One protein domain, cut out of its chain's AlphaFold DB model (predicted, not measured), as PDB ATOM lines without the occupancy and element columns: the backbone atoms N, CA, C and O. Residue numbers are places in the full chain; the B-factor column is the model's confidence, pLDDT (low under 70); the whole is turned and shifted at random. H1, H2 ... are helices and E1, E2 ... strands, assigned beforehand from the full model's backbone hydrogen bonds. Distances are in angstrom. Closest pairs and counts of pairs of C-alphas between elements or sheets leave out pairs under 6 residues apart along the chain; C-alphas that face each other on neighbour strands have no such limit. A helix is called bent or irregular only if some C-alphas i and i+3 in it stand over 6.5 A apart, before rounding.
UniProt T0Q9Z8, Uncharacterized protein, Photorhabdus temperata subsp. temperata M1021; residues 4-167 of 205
ATOM      1  N   HIS A   4      25.360  24.812 151.008       93.12
ATOM      2  CA  HIS A   4      25.102  24.927 149.578       93.12
ATOM      3  C   HIS A   4      25.104  26.397 149.201       93.12
ATOM      4  O   HIS A   4      24.555  27.213 149.937       93.12
ATOM      5  N   ILE A   5      25.667  26.732 148.047       96.25
ATOM      6  CA  ILE A   5      25.532  28.072 147.486       96.25
ATOM      7  C   ILE A   5      24.500  27.977 146.375       96.25
ATOM      8  O   ILE A   5      24.656  27.187 145.451       96.25
ATOM      9  N   LEU A   6      23.408  28.725 146.502       97.12
ATOM     10  CA  LEU A   6      22.390  28.813 145.464       97.12
ATOM     11  C   LEU A   6      22.569  30.118 144.702       97.12
ATOM     12  O   LEU A   6      22.681  31.167 145.328       97.12
ATOM     13  N   HIS A   7      22.548  30.051 143.375       96.38
ATOM     14  CA  HIS A   7      22.728  31.191 142.476       96.38
ATOM     15  C   HIS A   7      21.420  31.490 141.760       96.38
ATOM     16  O   HIS A   7      20.762  30.558 141.314       96.38
ATOM     17  N   PHE A   8      21.047  32.757 141.615       94.25
ATOM     18  CA  PHE A   8      19.755  33.152 141.064       94.25
ATOM     19  C   PHE A   8      19.910  34.079 139.857       94.25
ATOM     20  O   PHE A   8      20.604  35.099 139.913       94.25
ATOM     21  N   ASP A   9      19.215  33.737 138.775       90.56
ATOM     22  CA  ASP A   9      18.979  34.617 137.630       90.56
ATOM     23  C   ASP A   9      17.722  35.465 137.882       90.56
ATOM     24  O   ASP A   9      16.601  35.015 137.646       90.56
ATOM     25  N   LEU A  10      17.931  36.673 138.418       86.56
ATOM     26  CA  LEU A  10      16.876  37.630 138.783       86.56
ATOM     27  C   LEU A  10      16.970  38.967 138.030       86.56
ATOM     28  O   LEU A  10      16.116  39.827 138.217       86.56
ATOM     29  N   ALA A  11      17.976  39.181 137.174       71.88
ATOM     30  CA  ALA A  11      18.178  40.479 136.516       71.88
ATOM     31  C   ALA A  11      17.433  40.631 135.169       71.88
ATOM     32  O   ALA A  11      17.605  41.635 134.471       71.88
ATOM     33  N   GLN A  12      16.558  39.684 134.802       58.72
ATOM     34  CA  GLN A  12      15.763  39.772 133.573       58.72
ATOM     35  C   GLN A  12      14.623  40.800 133.672       58.72
ATOM     36  O   GLN A  12      13.582  40.531 134.259       58.72
ATOM     37  N   GLY A  13      14.782  41.956 133.017       57.78
ATOM     38  CA  GLY A  13      13.693  42.867 132.622       57.78
ATOM     39  C   GLY A  13      12.641  43.165 133.702       57.78
ATOM     40  O   GLY A  13      12.885  43.959 134.606       57.78
ATOM     41  N   HIS A  14      11.464  42.536 133.588       51.88
ATOM     42  CA  HIS A  14      10.301  42.683 134.479       51.88
ATOM     43  C   HIS A  14      10.511  42.111 135.896       51.88
ATOM     44  O   HIS A  14       9.690  42.353 136.776       51.88
ATOM     45  N   LEU A  15      11.610  41.382 136.114       51.03
ATOM     46  CA  LEU A  15      12.063  40.867 137.407       51.03
ATOM     47  C   LEU A  15      13.137  41.744 138.058       51.03
ATOM     48  O   LEU A  15      13.568  41.410 139.159       51.03
ATOM     49  N   ARG A  16      13.567  42.855 137.425       54.28
ATOM     50  CA  ARG A  16      14.476  43.812 138.075       54.28
ATOM     51  C   ARG A  16      13.879  44.200 139.418       54.28
ATOM     52  O   ARG A  16      12.838  44.857 139.470       54.28
ATOM     53  N   SER A  17      14.542  43.758 140.482       53.72
ATOM     54  CA  SER A  17      14.140  44.047 141.847       53.72
ATOM     55  C   SER A  17      14.002  45.553 142.011       53.72
ATOM     56  O   SER A  17      14.981  46.287 141.922       53.72
ATOM     57  N   GLN A  18      12.775  46.014 142.242       60.81
ATOM     58  CA  GLN A  18      12.538  47.341 142.812       60.81
ATOM     59  C   GLN A  18      12.638  47.302 144.343       60.81
ATOM     60  O   GLN A  18      12.411  48.307 145.009       60.81
ATOM     61  N   SER A  19      12.915  46.122 144.902       66.69
ATOM     62  CA  SER A  19      13.051  45.904 146.330       66.69
ATOM     63  C   SER A  19      14.479  46.190 146.765       66.69
ATOM     64  O   SER A  19      15.434  45.750 146.123       66.69
ATOM     65  N   ASN A  20      14.605  46.894 147.888       69.19
ATOM     66  CA  ASN A  20      15.900  47.211 148.484       69.19
ATOM     67  C   ASN A  20      16.543  45.977 149.132       69.19
ATOM     68  O   ASN A  20      17.745  45.977 149.388       69.19
ATOM     69  N   GLN A  21      15.749  44.942 149.430       83.94
ATOM     70  CA  GLN A  21      16.223  43.731 150.079       83.94
ATOM     71  C   GLN A  21      15.468  42.498 149.581       83.94
ATOM     72  O   GLN A  21      14.253  42.380 149.727       83.94
ATOM     73  N   LEU A  22      16.214  41.526 149.056       91.44
ATOM     74  CA  LEU A  22      15.684  40.211 148.715       91.44
ATOM     75  C   LEU A  22      16.006  39.197 149.814       91.44
ATOM     76  O   LEU A  22      17.072  39.219 150.431       91.44
ATOM     77  N   SER A  23      15.080  38.272 150.038       93.75
ATOM     78  CA  SER A  23      15.243  37.157 150.967       93.75
ATOM     79  C   SER A  23      14.879  35.831 150.312       93.75
ATOM     80  O   SER A  23      13.887  35.708 149.588       93.75
ATOM     81  N   LEU A  24      15.702  34.827 150.578       96.88
ATOM     82  CA  LEU A  24      15.477  33.435 150.246       96.88
ATOM     83  C   LEU A  24      14.711  32.751 151.369       96.88
ATOM     84  O   LEU A  24      15.168  32.711 152.506       96.88
ATOM     85  N   TRP A  25      13.606  32.112 151.024       97.06
ATOM     86  CA  TRP A  25      12.948  31.130 151.867       97.06
ATOM     87  C   TRP A  25      13.328  29.726 151.416       97.06
ATOM     88  O   TRP A  25      13.117  29.377 150.253       97.06
ATOM     89  N   VAL A  26      13.847  28.919 152.340       96.12
ATOM     90  CA  VAL A  26      14.119  27.485 152.168       96.12
ATOM     91  C   VAL A  26      13.287  26.740 153.203       96.12
ATOM     92  O   VAL A  26      13.619  26.733 154.387       96.12
ATOM     93  N   GLY A  27      12.158  26.177 152.767       89.94
ATOM     94  CA  GLY A  27      11.133  25.709 153.699       89.94
ATOM     95  C   GLY A  27      10.634  26.860 154.580       89.94
ATOM     96  O   GLY A  27      10.031  27.812 154.085       89.94
ATOM     97  N   GLU A  28      10.907  26.768 155.875       90.19
ATOM     98  CA  GLU A  28      10.534  27.743 156.911       90.19
ATOM     99  C   GLU A  28      11.679  28.700 157.290       90.19
ATOM    100  O   GLU A  28      11.477  29.648 158.047       90.19
ATOM    101  N   HIS A  29      12.873  28.508 156.724       95.81
ATOM    102  CA  HIS A  29      14.034  29.342 157.010       95.81
ATOM    103  C   HIS A  29      14.140  30.515 156.039       95.81
ATOM    104  O   HIS A  29      14.053  30.324 154.828       95.81
ATOM    105  N   ASN A  30      14.393  31.712 156.569       95.25
ATOM    106  CA  ASN A  30      14.644  32.926 155.795       95.25
ATOM    107  C   ASN A  30      16.141  33.284 155.834       95.25
ATOM    108  O   ASN A  30      16.744  33.297 156.909       95.25
ATOM    109  N   ILE A  31      16.732  33.556 154.672       96.31
ATOM    110  CA  ILE A  31      18.140  33.921 154.493       96.31
ATOM    111  C   ILE A  31      18.208  35.163 153.592       96.31
ATOM    112  O   ILE A  31      17.563  35.172 152.545       96.31
ATOM    113  N   PRO A  32      18.988  36.205 153.928       94.31
ATOM    114  CA  PRO A  32      19.174  37.343 153.031       94.31
ATOM    115  C   PRO A  32      19.875  36.920 151.732       94.31
ATOM    116  O   PRO A  32      20.861  36.183 151.759       94.31
ATOM    117  N   LEU A  33      19.369  37.404 150.596       93.75
ATOM    118  CA  LEU A  33      20.038  37.264 149.304       93.75
ATOM    119  C   LEU A  33      21.160  38.297 149.191       93.75
ATOM    120  O   LEU A  33      21.003  39.435 149.629       93.75
ATOM    121  N   GLN A  34      22.269  37.903 148.580       94.12
ATOM    122  CA  GLN A  34      23.402  38.779 148.303       94.12
ATOM    123  C   GLN A  34      23.517  38.986 146.800       94.12
ATOM    124  O   GLN A  34      23.364  38.029 146.043       94.12
ATOM    125  N   GLU A  35      23.782  40.214 146.367       92.62
ATOM    126  CA  GLU A  35      24.132  40.483 144.975       92.62
ATOM    127  C   GLU A  35      25.518  39.917 144.657       92.62
ATOM    128  O   GLU A  35      26.436  39.951 145.478       92.62
ATOM    129  N   HIS A  36      25.664  39.391 143.447       93.62
ATOM    130  CA  HIS A  36      26.953  39.038 142.892       93.62
ATOM    131  C   HIS A  36      27.669  40.290 142.392       93.62
ATOM    132  O   HIS A  36      27.170  40.999 141.521       93.62
ATOM    133  N   ASP A  37      28.885  40.493 142.878       91.94
ATOM    134  CA  ASP A  37      29.916  41.234 142.157       91.94
ATOM    135  C   ASP A  37      30.739  40.290 141.253       91.94
ATOM    136  O   ASP A  37      30.606  39.061 141.299       91.94
ATOM    137  N   GLU A  38      31.623  40.857 140.429       91.00
ATOM    138  CA  GLU A  38      32.480  40.080 139.519       91.00
ATOM    139  C   GLU A  38      33.339  39.043 140.270       91.00
ATOM    140  O   GLU A  38      33.521  37.915 139.806       91.00
ATOM    141  N   SER A  39      33.826  39.400 141.463       94.19
ATOM    142  CA  SER A  39      34.699  38.560 142.289       94.19
ATOM    143  C   SER A  39      33.968  37.343 142.864       94.19
ATOM    144  O   SER A  39      34.421  36.202 142.729       94.19
ATOM    145  N   SER A  40      32.808  37.558 143.484       94.88
ATOM    146  CA  SER A  40      31.969  36.504 144.057       94.88
ATOM    147  C   SER A  40      31.424  35.576 142.980       94.88
ATOM    148  O   SER A  40      31.363  34.363 143.202       94.88
ATOM    149  N   LEU A  41      31.081  36.108 141.804       93.88
ATOM    150  CA  LEU A  41      30.617  35.309 140.678       93.88
ATOM    151  C   LEU A  41      31.743  34.420 140.133       93.88
ATOM    152  O   LEU A  41      31.544  33.213 139.988       93.88
ATOM    153  N   ALA A  42      32.947  34.968 139.932       94.00
ATOM    154  CA  ALA A  42      34.118  34.201 139.501       94.00
ATOM    155  C   ALA A  42      34.512  33.117 140.521       94.00
ATOM    156  O   ALA A  42      34.764  31.966 140.156       94.00
ATOM    157  N   LYS A  43      34.503  33.452 141.817       95.00
ATOM    158  CA  LYS A  43      34.762  32.490 142.899       95.00
ATOM    159  C   LYS A  43      33.730  31.361 142.911       95.00
ATOM    160  O   LYS A  43      34.088  30.202 143.104       95.00
ATOM    161  N   SER A  44      32.461  31.694 142.698       94.69
ATOM    162  CA  SER A  44      31.375  30.713 142.662       94.69
ATOM    163  C   SER A  44      31.480  29.796 141.447       94.69
ATOM    164  O   SER A  44      31.306  28.586 141.574       94.69
ATOM    165  N   ALA A  45      31.833  30.344 140.282       94.38
ATOM    166  CA  ALA A  45      32.060  29.574 139.065       94.38
ATOM    167  C   ALA A  45      33.181  28.543 139.244       94.38
ATOM    168  O   ALA A  45      33.021  27.384 138.867       94.38
ATOM    169  N   ALA A  46      34.269  28.910 139.928       93.06
ATOM    170  CA  ALA A  46      35.350  27.975 140.240       93.06
ATOM    171  C   ALA A  46      34.893  26.768 141.090       93.06
ATOM    172  O   ALA A  46      35.505  25.703 141.020       93.06
ATOM    173  N   GLY A  47      33.827  26.921 141.887       91.56
ATOM    174  CA  GLY A  47      33.258  25.865 142.731       91.56
ATOM    175  C   GLY A  47      32.049  25.131 142.137       91.56
ATOM    176  O   GLY A  47      31.668  24.084 142.659       91.56
ATOM    177  N   ASN A  48      31.443  25.645 141.064       94.62
ATOM    178  CA  ASN A  48      30.229  25.095 140.468       94.62
ATOM    179  C   ASN A  48      30.362  25.026 138.940       94.62
ATOM    180  O   ASN A  48      30.246  26.023 138.228       94.62
ATOM    181  N   SER A  49      30.538  23.809 138.423       93.25
ATOM    182  CA  SER A  49      30.743  23.572 136.993       93.25
ATOM    183  C   SER A  49      29.587  24.029 136.106       93.25
ATOM    184  O   SER A  49      29.800  24.423 134.967       93.25
ATOM    185  N   ALA A  50      28.347  23.939 136.592       92.44
ATOM    186  CA  ALA A  50      27.189  24.359 135.814       92.44
ATOM    187  C   ALA A  50      27.157  25.884 135.674       92.44
ATOM    188  O   ALA A  50      26.898  26.388 134.584       92.44
ATOM    189  N   LEU A  51      27.463  26.598 136.761       94.56
ATOM    190  CA  LEU A  51      27.619  28.044 136.755       94.56
ATOM    191  C   LEU A  51      28.745  28.461 135.803       94.56
ATOM    192  O   LEU A  51      28.490  29.250 134.903       94.56
ATOM    193  N   ASP A  52      29.941  27.881 135.930       94.38
ATOM    194  CA  ASP A  52      31.083  28.182 135.051       94.38
ATOM    195  C   ASP A  52      30.744  28.021 133.562       94.38
ATOM    196  O   ASP A  52      31.012  28.912 132.755       94.38
ATOM    197  N   MET A  53      30.066  26.929 133.197       91.12
ATOM    198  CA  MET A  53      29.623  26.712 131.820       91.12
ATOM    199  C   MET A  53      28.639  27.778 131.335       91.12
ATOM    200  O   MET A  53      28.733  28.227 130.191       91.12
ATOM    201  N   VAL A  54      27.686  28.172 132.183       91.31
ATOM    202  CA  VAL A  54      26.705  29.209 131.848       91.31
ATOM    203  C   VAL A  54      27.391  30.562 131.664       91.31
ATOM    204  O   VAL A  54      27.061  31.256 130.708       91.31
ATOM    205  N   LEU A  55      28.369  30.908 132.507       92.06
ATOM    206  CA  LEU A  55      29.113  32.166 132.391       92.06
ATOM    207  C   LEU A  55      29.971  32.235 131.120       92.06
ATOM    208  O   LEU A  55      30.082  33.290 130.506       92.06
ATOM    209  N   ARG A  56      30.595  31.121 130.716       91.00
ATOM    210  CA  ARG A  56      31.501  31.100 129.554       91.00
ATOM    211  C   ARG A  56      30.784  31.032 128.215       91.00
ATOM    212  O   ARG A  56      31.279  31.579 127.234       91.00
ATOM    213  N   TYR A  57      29.682  30.290 128.155       88.88
ATOM    214  CA  TYR A  57      29.086  29.879 126.882       88.88
ATOM    215  C   TYR A  57      27.613  30.241 126.736       88.88
ATOM    216  O   TYR A  57      27.064  30.093 125.645       88.88
ATOM    217  N   GLY A  58      26.953  30.636 127.823       82.12
ATOM    218  CA  GLY A  58      25.524  30.895 127.839       82.12
ATOM    219  C   GLY A  58      25.170  32.375 127.927       82.12
ATOM    220  O   GLY A  58      26.003  33.233 128.197       82.12
ATOM    221  N   SER A  59      23.891  32.676 127.714       79.94
ATOM    222  CA  SER A  59      23.319  33.999 127.983       79.94
ATOM    223  C   SER A  59      22.653  34.002 129.350       79.94
ATOM    224  O   SER A  59      21.593  33.404 129.507       79.94
ATOM    225  N   HIS A  60      23.250  34.671 130.334       84.69
ATOM    226  CA  HIS A  60      22.769  34.645 131.713       84.69
ATOM    227  C   HIS A  60      22.585  36.042 132.298       84.69
ATOM    228  O   HIS A  60      23.265  36.985 131.911       84.69
ATOM    229  N   ASN A  61      21.701  36.143 133.293       85.81
ATOM    230  CA  ASN A  61      21.525  37.330 134.135       85.81
ATOM    231  C   ASN A  61      21.596  36.956 135.633       85.81
ATOM    232  O   ASN A  61      20.914  37.521 136.497       85.81
ATOM    233  N   ILE A  62      22.443  35.961 135.935       91.06
ATOM    234  CA  ILE A  62      22.793  35.542 137.300       91.06
ATOM    235  C   ILE A  62      23.311  36.755 138.065       91.06
ATOM    236  O   ILE A  62      24.304  37.360 137.677       91.06
ATOM    237  N   SER A  63      22.597  37.107 139.125       91.81
ATOM    238  CA  SER A  63      22.751  38.393 139.812       91.81
ATOM    239  C   SER A  63      22.827  38.257 141.318       91.81
ATOM    240  O   SER A  63      23.336  39.162 141.960       91.81
ATOM    241  N   HIS A  64      22.333  37.159 141.891       94.12
ATOM    242  CA  HIS A  64      22.303  36.984 143.337       94.12
ATOM    243  C   HIS A  64      22.726  35.582 143.751       94.12
ATOM    244  O   HIS A  64      22.595  34.630 142.981       94.12
ATOM    245  N   PHE A  65      23.154  35.445 145.000       96.62
ATOM    246  CA  PHE A  65      23.396  34.165 145.642       96.62
ATOM    247  C   PHE A  65      22.965  34.150 147.105       96.62
ATOM    248  O   PHE A  65      22.715  35.183 147.726       96.62
ATOM    249  N   ALA A  66      22.884  32.945 147.660       97.00
ATOM    250  CA  ALA A  66      22.741  32.728 149.089       97.00
ATOM    251  C   ALA A  66      23.518  31.483 149.515       97.00
ATOM    252  O   ALA A  66      23.437  30.436 148.868       97.00
ATOM    253  N   GLU A  67      24.222  31.587 150.638       96.62
ATOM    254  CA  GLU A  67      24.793  30.435 151.326       96.62
ATOM    255  C   GLU A  67      23.742  29.842 152.265       96.62
ATOM    256  O   GLU A  67      23.249  30.499 153.182       96.62
ATOM    257  N   VAL A  68      23.381  28.587 152.027       96.56
ATOM    258  CA  VAL A  68      22.317  27.884 152.735       96.56
ATOM    259  C   VAL A  68      22.920  26.708 153.499       96.56
ATOM    260  O   VAL A  68      23.545  25.839 152.883       96.56
ATOM    261  N   PRO A  69      22.742  26.618 154.825       95.81
ATOM    262  CA  PRO A  69      23.154  25.441 155.582       95.81
ATOM    263  C   PRO A  69      22.513  24.156 155.039       95.81
ATOM    264  O   PRO A  69      21.310  24.115 154.799       95.81
ATOM    265  N   GLU A  70      23.290  23.076 154.889       93.62
ATOM    266  CA  GLU A  70      22.793  21.812 154.306       93.62
ATOM    267  C   GLU A  70      21.585  21.239 155.067       93.62
ATOM    268  O   GLU A  70      20.687  20.661 154.462       93.62
ATOM    269  N   HIS A  71      21.512  21.464 156.382       93.62
ATOM    270  CA  HIS A  71      20.419  20.982 157.228       93.62
ATOM    271  C   HIS A  71      19.078  21.707 157.013       93.62
ATOM    272  O   HIS A  71      18.072  21.253 157.549       93.62
ATOM    273  N   TYR A  72      19.037  22.798 156.238       95.31
ATOM    274  CA  TYR A  72      17.773  23.431 155.830       95.31
ATOM    275  C   TYR A  72      17.075  22.654 154.705       95.31
ATOM    276  O   TYR A  72      15.901  22.895 154.422       95.31
ATOM    277  N   PHE A  73      17.777  21.724 154.049       93.81
ATOM    278  CA  PHE A  73      17.207  20.872 153.011       93.81
ATOM    279  C   PHE A  73      16.769  19.528 153.582       93.81
ATOM    280  O   PHE A  73      17.479  18.882 154.354       93.81
ATOM    281  N   LEU A  74      15.610  19.057 153.130       89.81
ATOM    282  CA  LEU A  74      15.126  17.727 153.477       89.81
ATOM    283  C   LEU A  74      15.913  16.669 152.681       89.81
ATOM    284  O   LEU A  74      15.910  16.714 151.453       89.81
ATOM    285  N   PRO A  75      16.541  15.664 153.315       87.94
ATOM    286  CA  PRO A  75      17.421  14.718 152.615       87.94
ATOM    287  C   PRO A  75      16.682  13.772 151.652       87.94
ATOM    288  O   PRO A  75      17.289  13.226 150.726       87.94
ATOM    289  N   HIS A  76      15.380  13.564 151.867       88.31
ATOM    290  CA  HIS A  76      14.546  12.606 151.127       88.31
ATOM    291  C   HIS A  76      13.321  13.237 150.457       88.31
ATOM    292  O   HIS A  76      12.529  12.528 149.836       88.31
ATOM    293  N   HIS A  77      13.171  14.558 150.553       88.81
ATOM    294  CA  HIS A  77      12.049  15.288 149.975       88.81
ATOM    295  C   HIS A  77      12.552  16.493 149.195       88.81
ATOM    296  O   HIS A  77      13.600  17.063 149.497       88.81
ATOM    297  N   VAL A  78      11.788  16.898 148.185       90.12
ATOM    298  CA  VAL A  78      12.034  18.185 147.539       90.12
ATOM    299  C   VAL A  78      11.763  19.309 148.534       90.12
ATOM    300  O   VAL A  78      10.795  19.259 149.289       90.12
ATOM    301  N   THR A  79      12.620  20.323 148.538       93.94
ATOM    302  CA  THR A  79      12.465  21.493 149.410       93.94
ATOM    303  C   THR A  79      11.984  22.670 148.574       93.94
ATOM    304  O   THR A  79      12.614  23.006 147.571       93.94
ATOM    305  N   LEU A  80      10.861  23.282 148.954       93.75
ATOM    306  CA  LEU A  80      10.352  24.480 148.288       93.75
ATOM    307  C   LEU A  80      11.266  25.667 148.597       93.75
ATOM    308  O   LEU A  80      11.595  25.926 149.754       93.75
ATOM    309  N   ILE A  81      11.637  26.388 147.546       96.06
ATOM    310  CA  ILE A  81      12.461  27.583 147.605       96.06
ATOM    311  C   ILE A  81      11.695  28.751 147.004       96.06
ATOM    312  O   ILE A  81      11.142  28.630 145.907       96.06
ATOM    313  N   LYS A  82      11.708  29.894 147.693       95.31
ATOM    314  CA  LYS A  82      11.117  31.145 147.203       95.31
ATOM    315  C   LYS A  82      12.094  32.295 147.380       95.31
ATOM    316  O   LYS A  82      12.707  32.394 148.434       95.31
ATOM    317  N   VAL A  83      12.200  33.183 146.400       94.44
ATOM    318  CA  VAL A  83      12.837  34.492 146.593       94.44
ATOM    319  C   VAL A  83      11.741  35.531 146.683       94.44
ATOM    320  O   VAL A  83      10.903  35.621 145.784       94.44
ATOM    321  N   VAL A  84      11.743  36.298 147.765       92.25
ATOM    322  CA  VAL A  84      10.762  37.350 148.008       92.25
ATOM    323  C   VAL A  84      11.459  38.659 148.352       92.25
ATOM    324  O   VAL A  84      12.498  38.648 149.009       92.25
ATOM    325  N   GLY A  85      10.888  39.773 147.911       89.38
ATOM    326  CA  GLY A  85      11.326  41.106 148.319       89.38
ATOM    327  C   GLY A  85      10.376  41.735 149.327       89.38
ATOM    328  O   GLY A  85       9.647  41.049 150.050       89.38
ATOM    329  N   ASP A  86      10.365  43.060 149.329       84.00
ATOM    330  CA  ASP A  86       9.528  43.877 150.198       84.00
ATOM    331  C   ASP A  86       8.026  43.617 149.996       84.00
ATOM    332  O   ASP A  86       7.557  43.123 148.962       84.00
ATOM    333  N   LYS A  87       7.245  43.971 151.022       81.56
ATOM    334  CA  LYS A  87       5.781  43.914 150.976       81.56
ATOM    335  C   LYS A  87       5.228  44.836 149.895       81.56
ATOM    336  O   LYS A  87       5.615  45.999 149.803       81.56
ATOM    337  N   SER A  88       4.243  44.345 149.144       73.06
ATOM    338  CA  SER A  88       3.480  45.178 148.218       73.06
ATOM    339  C   SER A  88       2.381  45.946 148.971       73.06
ATOM    340  O   SER A  88       1.289  45.451 149.253       73.06
ATOM    341  N   GLY A  89       2.679  47.193 149.335       70.31
ATOM    342  CA  GLY A  89       1.699  48.137 149.881       70.31
ATOM    343  C   GLY A  89       1.747  48.348 151.403       70.31
ATOM    344  O   GLY A  89       2.581  47.770 152.098       70.31
ATOM    345  N   PRO A  90       0.866  49.222 151.932       74.94
ATOM    346  CA  PRO A  90       1.010  49.798 153.273       74.94
ATOM    347  C   PRO A  90       0.427  48.932 154.401       74.94
ATOM    348  O   PRO A  90       0.577  49.262 155.579       74.94
ATOM    349  N   TYR A  91      -0.289  47.854 154.076       76.62
ATOM    350  CA  TYR A  91      -1.055  47.097 155.060       76.62
ATOM    351  C   TYR A  91      -0.208  46.016 155.731       76.62
ATOM    352  O   TYR A  91       0.656  45.392 155.121       76.62
ATOM    353  N   ARG A  92      -0.505  45.704 157.002       71.38
ATOM    354  CA  ARG A  92       0.168  44.590 157.701       71.38
ATOM    355  C   ARG A  92      -0.021  43.251 156.982       71.38
ATOM    356  O   ARG A  92       0.910  42.443 156.986       71.38
ATOM    357  N   SER A  93      -1.183  43.063 156.355       79.12
ATOM    358  CA  SER A  93      -1.567  41.897 155.552       79.12
ATOM    359  C   SER A  93      -0.982  41.884 154.137       79.12
ATOM    360  O   SER A  93      -1.203  40.912 153.419       79.12
ATOM    361  N   SER A  94      -0.259  42.929 153.720       77.75
ATOM    362  CA  SER A  94       0.390  42.955 152.412       77.75
ATOM    363  C   SER A  94       1.384  41.804 152.281       77.75
ATOM    364  O   SER A  94       2.220  41.575 153.164       77.75
ATOM    365  N   LEU A  95       1.276  41.087 151.166       81.94
ATOM    366  CA  LEU A  95       2.161  39.980 150.838       81.94
ATOM    367  C   LEU A  95       3.473  40.512 150.249       81.94
ATOM    368  O   LEU A  95       3.473  41.544 149.572       81.94
ATOM    369  N   PRO A  96       4.600  39.834 150.501       85.75
ATOM    370  CA  PRO A  96       5.849  40.161 149.835       85.75
ATOM    371  C   PRO A  96       5.768  39.840 148.339       85.75
ATOM    372  O   PRO A  96       5.085  38.898 147.929       85.75
ATOM    373  N   VAL A  97       6.468  40.629 147.521       85.56
ATOM    374  CA  VAL A  97       6.578  40.370 146.078       85.56
ATOM    375  C   VAL A  97       7.414  39.109 145.856       85.56
ATOM    376  O   VAL A  97       8.508  38.986 146.403       85.56
ATOM    377  N   LEU A  98       6.901  38.168 145.059       88.19
ATOM    378  CA  LEU A  98       7.580  36.917 144.718       88.19
ATOM    379  C   LEU A  98       8.407  37.097 143.439       88.19
ATOM    380  O   LEU A  98       7.845  37.374 142.385       88.19
ATOM    381  N   TYR A  99       9.718  36.885 143.533       89.19
ATOM    382  CA  TYR A  99      10.655  36.991 142.407       89.19
ATOM    383  C   TYR A  99      11.054  35.630 141.833       89.19
ATOM    384  O   TYR A  99      11.351  35.521 140.649       89.19
ATOM    385  N   HIS A 100      11.056  34.577 142.654       92.25
ATOM    386  CA  HIS A 100      11.410  33.225 142.218       92.25
ATOM    387  C   HIS A 100      10.664  32.178 143.035       92.25
ATOM    388  O   HIS A 100      10.506  32.336 144.245       92.25
ATOM    389  N   ILE A 101      10.265  31.078 142.402       93.06
ATOM    390  CA  ILE A 101       9.714  29.902 143.081       93.06
ATOM    391  C   ILE A 101      10.181  28.623 142.393       93.06
ATOM    392  O   ILE A 101      10.029  28.449 141.187       93.06
ATOM    393  N   SER A 102      10.768  27.707 143.159       93.19
ATOM    394  CA  SER A 102      11.275  26.441 142.625       93.19
ATOM    395  C   SER A 102      11.414  25.375 143.700       93.19
ATOM    396  O   SER A 102      11.231  25.644 144.883       93.19
ATOM    397  N   TYR A 103      11.795  24.171 143.289       91.31
ATOM    398  CA  TYR A 103      12.115  23.082 144.198       91.31
ATOM    399  C   TYR A 103      13.610  22.766 144.147       91.31
ATOM    400  O   TYR A 103      14.226  22.740 143.081       91.31
ATOM    401  N   HIS A 104      14.207  22.513 145.307       93.44
ATOM    402  CA  HIS A 104      15.520  21.896 145.409       93.44
ATOM    403  C   HIS A 104      15.368  20.389 145.574       93.44
ATOM    404  O   HIS A 104      14.679  19.918 146.480       93.44
ATOM    405  N   VAL A 105      16.024  19.642 144.687       90.38
ATOM    406  CA  VAL A 105      16.061  18.179 144.727       90.38
ATOM    407  C   VAL A 105      17.329  17.735 145.454       90.38
ATOM    408  O   VAL A 105      18.407  18.188 145.075       90.38
ATOM    409  N   PRO A 106      17.261  16.823 146.437       90.88
ATOM    410  CA  PRO A 106      18.461  16.395 147.146       90.88
ATOM    411  C   PRO A 106      19.476  15.721 146.214       90.88
ATOM    412  O   PRO A 106      19.128  14.871 145.385       90.88
ATOM    413  N   ASN A 107      20.759  16.041 146.395       91.62
ATOM    414  CA  ASN A 107      21.847  15.604 145.511       91.62
ATOM    415  C   ASN A 107      21.912  14.080 145.318       91.62
ATOM    416  O   ASN A 107      22.207  13.600 144.223       91.62
ATOM    417  N   ALA A 108      21.588  13.297 146.353       88.69
ATOM    418  CA  ALA A 108      21.543  11.837 146.262       88.69
ATOM    419  C   ALA A 108      20.524  11.341 145.219       88.69
ATOM    420  O   ALA A 108      20.791  10.375 144.499       88.69
ATOM    421  N   HIS A 109      19.375  12.010 145.102       84.75
ATOM    422  CA  HIS A 109      18.341  11.665 144.127       84.75
ATOM    423  C   HIS A 109      18.768  12.039 142.705       84.75
ATOM    424  O   HIS A 109      18.598  11.225 141.798       84.75
ATOM    425  N   LEU A 110      19.408  13.197 142.521       85.56
ATOM    426  CA  LEU A 110      19.962  13.614 141.225       85.56
ATOM    427  C   LEU A 110      21.044  12.649 140.731       85.56
ATOM    428  O   LEU A 110      21.009  12.210 139.582       85.56
ATOM    429  N   ARG A 111      21.956  12.228 141.616       86.56
ATOM    430  CA  ARG A 111      23.000  11.242 141.288       86.56
ATOM    431  C   ARG A 111      22.411   9.883 140.902       86.56
ATOM    432  O   ARG A 111      22.850   9.274 139.927       86.56
ATOM    433  N   ARG A 112      21.383   9.415 141.622       82.88
ATOM    434  CA  ARG A 112      20.661   8.174 141.281       82.88
ATOM    435  C   ARG A 112      19.922   8.292 139.948       82.88
ATOM    436  O   ARG A 112      19.959   7.346 139.165       82.88
ATOM    437  N   TYR A 113      19.273   9.426 139.688       80.44
ATOM    438  CA  TYR A 113      18.603   9.698 138.418       80.44
ATOM    439  C   TYR A 113      19.593   9.664 137.250       80.44
ATOM    440  O   TYR A 113      19.343   8.954 136.276       80.44
ATOM    441  N   ALA A 114      20.733  10.345 137.384       78.12
ATOM    442  CA  ALA A 114      21.795  10.358 136.382       78.12
ATOM    443  C   ALA A 114      22.293   8.940 136.075       78.12
ATOM    444  O   ALA A 114      22.314   8.533 134.919       78.12
ATOM    445  N   LYS A 115      22.597   8.147 137.115       79.88
ATOM    446  CA  LYS A 115      23.051   6.754 136.967       79.88
ATOM    447  C   LYS A 115      22.043   5.879 136.214       79.88
ATOM    448  O   LYS A 115      22.447   5.033 135.429       79.88
ATOM    449  N   ARG A 116      20.740   6.063 136.458       72.25
ATOM    450  CA  ARG A 116      19.673   5.269 135.819       72.25
ATOM    451  C   ARG A 116      19.375   5.685 134.381       72.25
ATOM    452  O   ARG A 116      18.856   4.875 133.627       72.25
ATOM    453  N   ASN A 117      19.645   6.939 134.022       66.56
ATOM    454  CA  ASN A 117      19.212   7.519 132.748       66.56
ATOM    455  C   ASN A 117      20.378   7.940 131.850       66.56
ATOM    456  O   ASN A 117      20.150   8.649 130.877       66.56
ATOM    457  N   ILE A 118      21.608   7.519 132.153       65.44
ATOM    458  CA  ILE A 118      22.815   7.983 131.457       65.44
ATOM    459  C   ILE A 118      22.748   7.741 129.940       65.44
ATOM    460  O   ILE A 118      23.056   8.642 129.165       65.44
ATOM    461  N   GLU A 119      22.222   6.586 129.520       56.69
ATOM    462  CA  GLU A 119      22.024   6.225 128.110       56.69
ATOM    463  C   GLU A 119      20.948   7.097 127.439       56.69
ATOM    464  O   GLU A 119      21.175   7.656 126.369       56.69
ATOM    465  N   LYS A 120      19.795   7.301 128.093       56.31
ATOM    466  CA  LYS A 120      18.706   8.153 127.572       56.31
ATOM    467  C   LYS A 120      19.110   9.620 127.469       56.31
ATOM    468  O   LYS A 120      18.735  10.308 126.523       56.31
ATOM    469  N   LEU A 121      19.874  10.105 128.442       53.34
ATOM    470  CA  LEU A 121      20.356  11.477 128.444       53.34
ATOM    471  C   LEU A 121      21.377  11.713 127.316       53.34
ATOM    472  O   LEU A 121      21.398  12.808 126.755       53.34
ATOM    473  N   ALA A 122      22.175  10.703 126.949       55.28
ATOM    474  CA  ALA A 122      23.122  10.775 125.835       55.28
ATOM    475  C   ALA A 122      22.437  10.790 124.449       55.28
ATOM    476  O   ALA A 122      22.913  11.477 123.544       55.28
ATOM    477  N   VAL A 123      21.304  10.087 124.290       46.28
ATOM    478  CA  VAL A 123      20.548  10.003 123.021       46.28
ATOM    479  C   VAL A 123      19.820  11.310 122.678       46.28
ATOM    480  O   VAL A 123      19.840  11.729 121.524       46.28
ATOM    481  N   ASN A 124      19.242  12.009 123.661       47.44
ATOM    482  CA  ASN A 124      18.475  13.243 123.414       47.44
ATOM    483  C   ASN A 124      19.332  14.474 123.049       47.44
ATOM    484  O   ASN A 124      18.779  15.495 122.661       47.44
ATOM    485  N   ASN A 125      20.659  14.402 123.185       50.09
ATOM    486  CA  ASN A 125      21.557  15.564 123.114       50.09
ATOM    487  C   ASN A 125      22.760  15.365 122.171       50.09
ATOM    488  O   ASN A 125      23.784  16.030 122.331       50.09
ATOM    489  N   VAL A 126      22.659  14.451 121.198       49.53
ATOM    490  CA  VAL A 126      23.718  14.181 120.203       49.53
ATOM    491  C   VAL A 126      25.086  13.980 120.882       49.53
ATOM    492  O   VAL A 126      26.033  14.731 120.664       49.53
ATOM    493  N   GLY A 127      25.174  12.983 121.768       50.53
ATOM    494  CA  GLY A 127      26.453  12.453 122.259       50.53
ATOM    495  C   GLY A 127      26.771  12.676 123.739       50.53
ATOM    496  O   GLY A 127      27.579  11.923 124.267       50.53
ATOM    497  N   MET A 128      26.133  13.623 124.444       56.41
ATOM    498  CA  MET A 128      26.372  13.834 125.885       56.41
ATOM    499  C   MET A 128      25.117  14.253 126.653       56.41
ATOM    500  O   MET A 128      24.360  15.118 126.231       56.41
ATOM    501  N   ALA A 129      24.940  13.672 127.837       61.41
ATOM    502  CA  ALA A 129      23.836  13.899 128.762       61.41
ATOM    503  C   ALA A 129      23.785  15.327 129.358       61.41
ATOM    504  O   ALA A 129      24.211  15.543 130.493       61.41
ATOM    505  N   LEU A 130      23.254  16.300 128.608       68.00
ATOM    506  CA  LEU A 130      23.104  17.697 129.035       68.00
ATOM    507  C   LEU A 130      21.792  17.924 129.820       68.00
ATOM    508  O   LEU A 130      20.712  17.585 129.323       68.00
ATOM    509  N   PRO A 131      21.838  18.537 131.019       74.50
ATOM    510  CA  PRO A 131      20.639  19.018 131.698       74.50
ATOM    511  C   PRO A 131      19.882  20.040 130.837       74.50
ATOM    512  O   PRO A 131      20.462  21.044 130.428       74.50
ATOM    513  N   GLY A 132      18.577  19.838 130.618       75.25
ATOM    514  CA  GLY A 132      17.760  20.720 129.766       75.25
ATOM    515  C   GLY A 132      17.825  22.203 130.155       75.25
ATOM    516  O   GLY A 132      17.878  23.066 129.285       75.25
ATOM    517  N   LYS A 133      17.960  22.499 131.455       79.25
ATOM    518  CA  LYS A 133      18.189  23.862 131.958       79.25
ATOM    519  C   LYS A 133      19.426  24.520 131.345       79.25
ATOM    520  O   LYS A 133      19.361  25.680 130.968       79.25
ATOM    521  N   LEU A 134      20.548  23.804 131.237       81.44
ATOM    522  CA  LEU A 134      21.777  24.356 130.658       81.44
ATOM    523  C   LEU A 134      21.623  24.600 129.155       81.44
ATOM    524  O   LEU A 134      22.104  25.611 128.649       81.44
ATOM    525  N   SER A 135      20.876  23.736 128.464       79.88
ATOM    526  CA  SER A 135      20.506  23.973 127.065       79.88
ATOM    527  C   SER A 135      19.697  25.257 126.887       79.88
ATOM    528  O   SER A 135      19.966  26.011 125.956       79.88
ATOM    529  N   ALA A 136      18.785  25.564 127.815       78.44
ATOM    530  CA  ALA A 136      18.026  26.815 127.798       78.44
ATOM    531  C   ALA A 136      18.903  28.072 127.962       78.44
ATOM    532  O   ALA A 136      18.502  29.149 127.533       78.44
ATOM    533  N   PHE A 137      20.110  27.934 128.523       79.38
ATOM    534  CA  PHE A 137      21.116  29.000 128.563       79.38
ATOM    535  C   PHE A 137      21.956  29.112 127.286       79.38
ATOM    536  O   PHE A 137      22.778  30.015 127.197       79.38
ATOM    537  N   GLY A 138      21.785  28.221 126.307       80.56
ATOM    538  CA  GLY A 138      22.628  28.153 125.109       80.56
ATOM    539  C   GLY A 138      23.867  27.265 125.265       80.56
ATOM    540  O   GLY A 138      24.663  27.145 124.332       80.56
ATOM    541  N   VAL A 139      24.032  26.583 126.404       83.31
ATOM    542  CA  VAL A 139      25.082  25.568 126.557       83.31
ATOM    543  C   VAL A 139      24.711  24.349 125.710       83.31
ATOM    544  O   VAL A 139      23.590  23.859 125.790       83.31
ATOM    545  N   ASN A 140      25.637  23.830 124.906       82.56
ATOM    546  CA  ASN A 140      25.390  22.678 124.036       82.56
ATOM    547  C   ASN A 140      26.353  21.515 124.346       82.56
ATOM    548  O   ASN A 140      27.239  21.613 125.200       82.56
ATOM    549  N   SER A 141      26.170  20.388 123.656       75.75
ATOM    550  CA  SER A 141      26.974  19.177 123.855       75.75
ATOM    551  C   SER A 141      28.450  19.341 123.467       75.75
ATOM    552  O   SER A 141      29.300  18.674 124.054       75.75
ATOM    553  N   GLN A 142      28.785  20.263 122.559       81.94
ATOM    554  CA  GLN A 142      30.177  20.561 122.200       81.94
ATOM    555  C   GLN A 142      30.904  21.249 123.361       81.94
ATOM    556  O   GLN A 142      32.025  20.873 123.694       81.94
ATOM    557  N   HIS A 143      30.241  22.187 124.048       84.69
ATOM    558  CA  HIS A 143      30.796  22.831 125.243       84.69
ATOM    559  C   HIS A 143      31.072  21.816 126.363       84.69
ATOM    560  O   HIS A 143      32.069  21.929 127.074       84.69
ATOM    561  N   LEU A 144      30.223  20.790 126.511       76.31
ATOM    562  CA  LEU A 144      30.445  19.717 127.487       76.31
ATOM    563  C   LEU A 144      31.669  18.862 127.169       76.31
ATOM    564  O   LEU A 144      32.433  18.542 128.079       76.31
ATOM    565  N   ALA A 145      31.855  18.498 125.898       76.81
ATOM    566  CA  ALA A 145      32.976  17.668 125.471       76.81
ATOM    567  C   ALA A 145      34.332  18.306 125.823       76.81
ATOM    568  O   ALA A 145      35.264  17.601 126.201       76.81
ATOM    569  N   LEU A 146      34.418  19.640 125.787       79.25
ATOM    570  CA  LEU A 146      35.628  20.391 126.135       79.25
ATOM    571  C   LEU A 146      35.969  20.363 127.633       79.25
ATOM    572  O   LEU A 146      37.129  20.539 127.991       79.25
ATOM    573  N   ASN A 147      34.983  20.147 128.509       75.06
ATOM    574  CA  ASN A 147      35.148  20.309 129.956       75.06
ATOM    575  C   ASN A 147      35.210  18.978 130.735       75.06
ATOM    576  O   ASN A 147      35.447  18.994 131.938       75.06
ATOM    577  N   SER A 148      35.030  17.823 130.074       76.00
ATOM    578  CA  SER A 148      35.157  16.473 130.672       76.00
ATOM    579  C   SER A 148      34.396  16.274 131.999       76.00
ATOM    580  O   SER A 148      34.883  15.629 132.926       76.00
ATOM    581  N   ILE A 149      33.184  16.827 132.104       80.19
ATOM    582  CA  ILE A 149      32.394  16.822 133.347       80.19
ATOM    583  C   ILE A 149      31.453  15.620 133.381       80.19
ATOM    584  O   ILE A 149      30.691  15.379 132.441       80.19
ATOM    585  N   HIS A 150      31.448  14.886 134.494       82.25
ATOM    586  CA  HIS A 150      30.517  13.779 134.675       82.25
ATOM    587  C   HIS A 150      29.073  14.291 134.827       82.25
ATOM    588  O   HIS A 150      28.784  15.183 135.627       82.25
ATOM    589  N   CYS A 151      28.130  13.685 134.097       76.44
ATOM    590  CA  CYS A 151      26.735  14.139 134.039       76.44
ATOM    591  C   CYS A 151      26.064  14.236 135.422       76.44
ATOM    592  O   CYS A 151      25.307  15.170 135.684       76.44
ATOM    593  N   SER A 152      26.349  13.303 136.340       82.12
ATOM    594  CA  SER A 152      25.754  13.348 137.684       82.12
ATOM    595  C   SER A 152      26.205  14.557 138.496       82.12
ATOM    596  O   SER A 152      25.413  15.092 139.267       82.12
ATOM    597  N   ASP A 153      27.470  14.958 138.352       88.38
ATOM    598  CA  ASP A 153      28.015  16.127 139.041       88.38
ATOM    599  C   ASP A 153      27.479  17.401 138.410       88.38
ATOM    600  O   ASP A 153      27.058  18.304 139.123       88.38
ATOM    601  N   LEU A 154      27.358  17.417 137.083       86.75
ATOM    602  CA  LEU A 154      26.749  18.528 136.372       86.75
ATOM    603  C   LEU A 154      25.273  18.731 136.740       86.75
ATOM    604  O   LEU A 154      24.837  19.865 136.899       86.75
ATOM    605  N   LEU A 155      24.497  17.656 136.913       85.62
ATOM    606  CA  LEU A 155      23.105  17.738 137.369       85.62
ATOM    607  C   LEU A 155      22.994  18.298 138.788       85.62
ATOM    608  O   LEU A 155      22.090  19.083 139.066       85.62
ATOM    609  N   VAL A 156      23.907  17.901 139.678       91.06
ATOM    610  CA  VAL A 156      23.988  18.449 141.036       91.06
ATOM    611  C   VAL A 156      24.352  19.932 140.993       91.06
ATOM    612  O   VAL A 156      23.638  20.744 141.573       91.06
ATOM    613  N   ALA A 157      25.385  20.299 140.237       93.25
ATOM    614  CA  ALA A 157      25.814  21.682 140.070       93.25
ATOM    615  C   ALA A 157      24.700  22.559 139.461       93.25
ATOM    616  O   ALA A 157      24.426  23.655 139.942       93.25
ATOM    617  N   ALA A 158      23.976  22.055 138.457       90.56
ATOM    618  CA  ALA A 158      22.873  22.769 137.809       90.56
ATOM    619  C   ALA A 158      21.627  22.910 138.701       90.56
ATOM    620  O   ALA A 158      20.771  23.761 138.444       90.56
ATOM    621  N   ASN A 159      21.489  22.087 139.741       92.94
ATOM    622  CA  ASN A 159      20.425  22.231 140.732       92.94
ATOM    623  C   ASN A 159      20.684  23.406 141.690       92.94
ATOM    624  O   ASN A 159      19.735  23.923 142.276       92.94
ATOM    625  N   GLU A 160      21.929  23.859 141.823       95.12
ATOM    626  CA  GLU A 160      22.297  25.043 142.610       95.12
ATOM    627  C   GLU A 160      22.076  26.354 141.837       95.12
ATOM    628  O   GLU A 160      21.894  27.403 142.449       95.12
ATOM    629  N   VAL A 161      21.981  26.295 140.505       94.44
ATOM    630  CA  VAL A 161      21.651  27.445 139.649       94.44
ATOM    631  C   VAL A 161      20.132  27.525 139.446       94.44
ATOM    632  O   VAL A 161      19.522  26.628 138.861       94.44
ATOM    633  N   LYS A 162      19.511  28.587 139.957       93.31
ATOM    634  CA  LYS A 162      18.066  28.835 140.022       93.31
ATOM    635  C   LYS A 162      17.644  29.892 139.015       93.31
ATOM    636  O   LYS A 162      18.125  31.021 139.045       93.31
ATOM    637  N   THR A 163      16.766  29.511 138.096       87.94
ATOM    638  CA  THR A 163      16.528  30.296 136.878       87.94
ATOM    639  C   THR A 163      15.054  30.287 136.479       87.94
ATOM    640  O   THR A 163      14.285  29.487 137.023       87.94
ATOM    641  N   PRO A 164      14.625  31.113 135.507       86.19
ATOM    642  CA  PRO A 164      13.245  31.083 135.014       86.19
ATOM    643  C   PRO A 164      12.785  29.694 134.539       86.19
ATOM    644  O   PRO A 164      11.605  29.363 134.645       86.19
ATOM    645  N   TRP A 165      13.714  28.835 134.100       84.50
ATOM    646  CA  TRP A 165      13.432  27.427 133.808       84.50
ATOM    647  C   TRP A 165      12.871  26.686 135.030       84.50
ATOM    648  O   TRP A 165      11.904  25.940 134.917       84.50
ATOM    649  N   ASP A 166      13.448  26.902 136.214       87.81
ATOM    650  CA  ASP A 166      12.974  26.275 137.450       87.81
ATOM    651  C   ASP A 166      11.593  26.783 137.868       87.81
ATOM    652  O   ASP A 166      10.809  26.017 138.430       87.81
ATOM    653  N   VAL A 167      11.287  28.052 137.579       87.38
ATOM    654  CA  VAL A 167       9.951  28.626 137.788       87.38
ATOM    655  C   VAL A 167       8.941  27.960 136.860       87.38
ATOM    656  O   VAL A 167       7.899  27.498 137.314       87.38
TER     657      VAL A 167
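Overview. This is residues 4 to 167 of the 205 residues of an uncharacterized protein of Photorhabdus temperata subsp. temperata M1021 (UniProt T0Q9Z8). Two small sheets lie face to face with their strands crossed, a twisted one of four strands, E3 E2 E5 E6, and a pair, E1 and E4, with H1 near the pair on its other side. Beyond the sheets, H6 lies between H2 and H3, with H4 and H5 close by, and this helical part makes one end of the long axis; the link of the hairpin E5 and E6 makes the other end. The printed part has 164 residues, with six named strands and seven named helices in the order E1 E2 E3 H1 H2 E4 E5 E6 H3 H4 H5 H6 H7; both sheets are antiparallel and the class is mixed, helices and strands. The whole is compact, with a radius of gyration of the C-alphas of 16.5 A, yet elongated in outline, with spans of 55 by 33 by 25 A.

Along the chain. E1, residues 4 to 9, begins at C-alpha 4 at (25.102, 24.927, 149.578) and is 16.6 A long. E2 is residues 23 to 26 and E3 residues 29 to 32. H1, residues 38 to 47, is 14.6 A long, and H2 is residues 49 to 57. E4, residues 62 to 69, measures 20.9 A. E5, residues 79 to 87, measures 23.4 A and ends at C-alpha 87 at (5.781, 43.914, 150.976). E6, residues 96 to 104, measures 21.1 A and bends by 68 degrees at residue 99. H3, residues 107 to 123, measures 23.2 A; it has a kink of 68 degrees near residue 117 and is irregular, with C-alphas 116 and 119 8.1 A apart. H4 is residues 132 to 136, H5 residues 141 to 147, and H6 residues 151 to 160, 14.6 A long. H7, residues 164 to 167, ends at C-alpha 167 at (9.951, 28.626, 137.788).

Arrangement. The two sheets form a sandwich, two sheets face to face, with their strands at 54 degrees and the facing parts 9.4 A centre to centre. In the smaller sheet E1 and E4 are antiparallel at 157 degrees, with N 6 and O 66 2.9 A apart. In the larger sheet the hairpin E2 and E3 has N 24 and O 31 at 2.7 A, E2 and E5 have N 25 and O 82 at 2.8 A, and the hairpin E5 and E6 has N 81 and O 102 at 2.8 A. Between the sheets, the closest C-alphas of E3 and E4 are those of Pro 32 and Ala 66, 7.0 A apart. H1 and E4 are near each other. H1 and H2 touch only at the corner, closest at the C-alphas of Ala 45 and Asp 52, 4.4 A. H6 touches H2 about perpendicular at 83 degrees, closest at the C-alphas of Ala 50 and Ala 158, 5.0 A. H6 touches H3 at a steep tilt of 55 degrees, opposite ways, closest at the C-alphas of Arg 111 and Ser 152, 5.0 A. The closest C-alphas of E1 and H6 are those of Leu 6 and Glu 160, 4.7 A apart. H5 is close to but not clearly touching H2, with the C-alphas of Tyr 57 and His 143 closest at 7.4 A. H4 and H7 only just touch, with 3 pairs of C-alphas within 8 A, the closest those of Lys 133 and Trp 165, 6.2 A. H7 stands at the level of the larger sheet, at a height of 3.1 A. Every O i to N i+4 pair is within hydrogen-bond range in H2 and H4, but 5 of 6 in H1, 11 of 13 in H3, 2 of 3 in H5 and 5 of 6 in H6; H7 is too short for such a pair.

Size, cuts and confidence. The two C-alphas farthest apart are those of Tyr 91 and Gly 127, 55.1 A. The printed part has no cut, and its one long link is E1 to E2, 13 residues. The mean pLDDT of the printed part is 83.7; residues 12 to 20 and 117 to 130 are under 70.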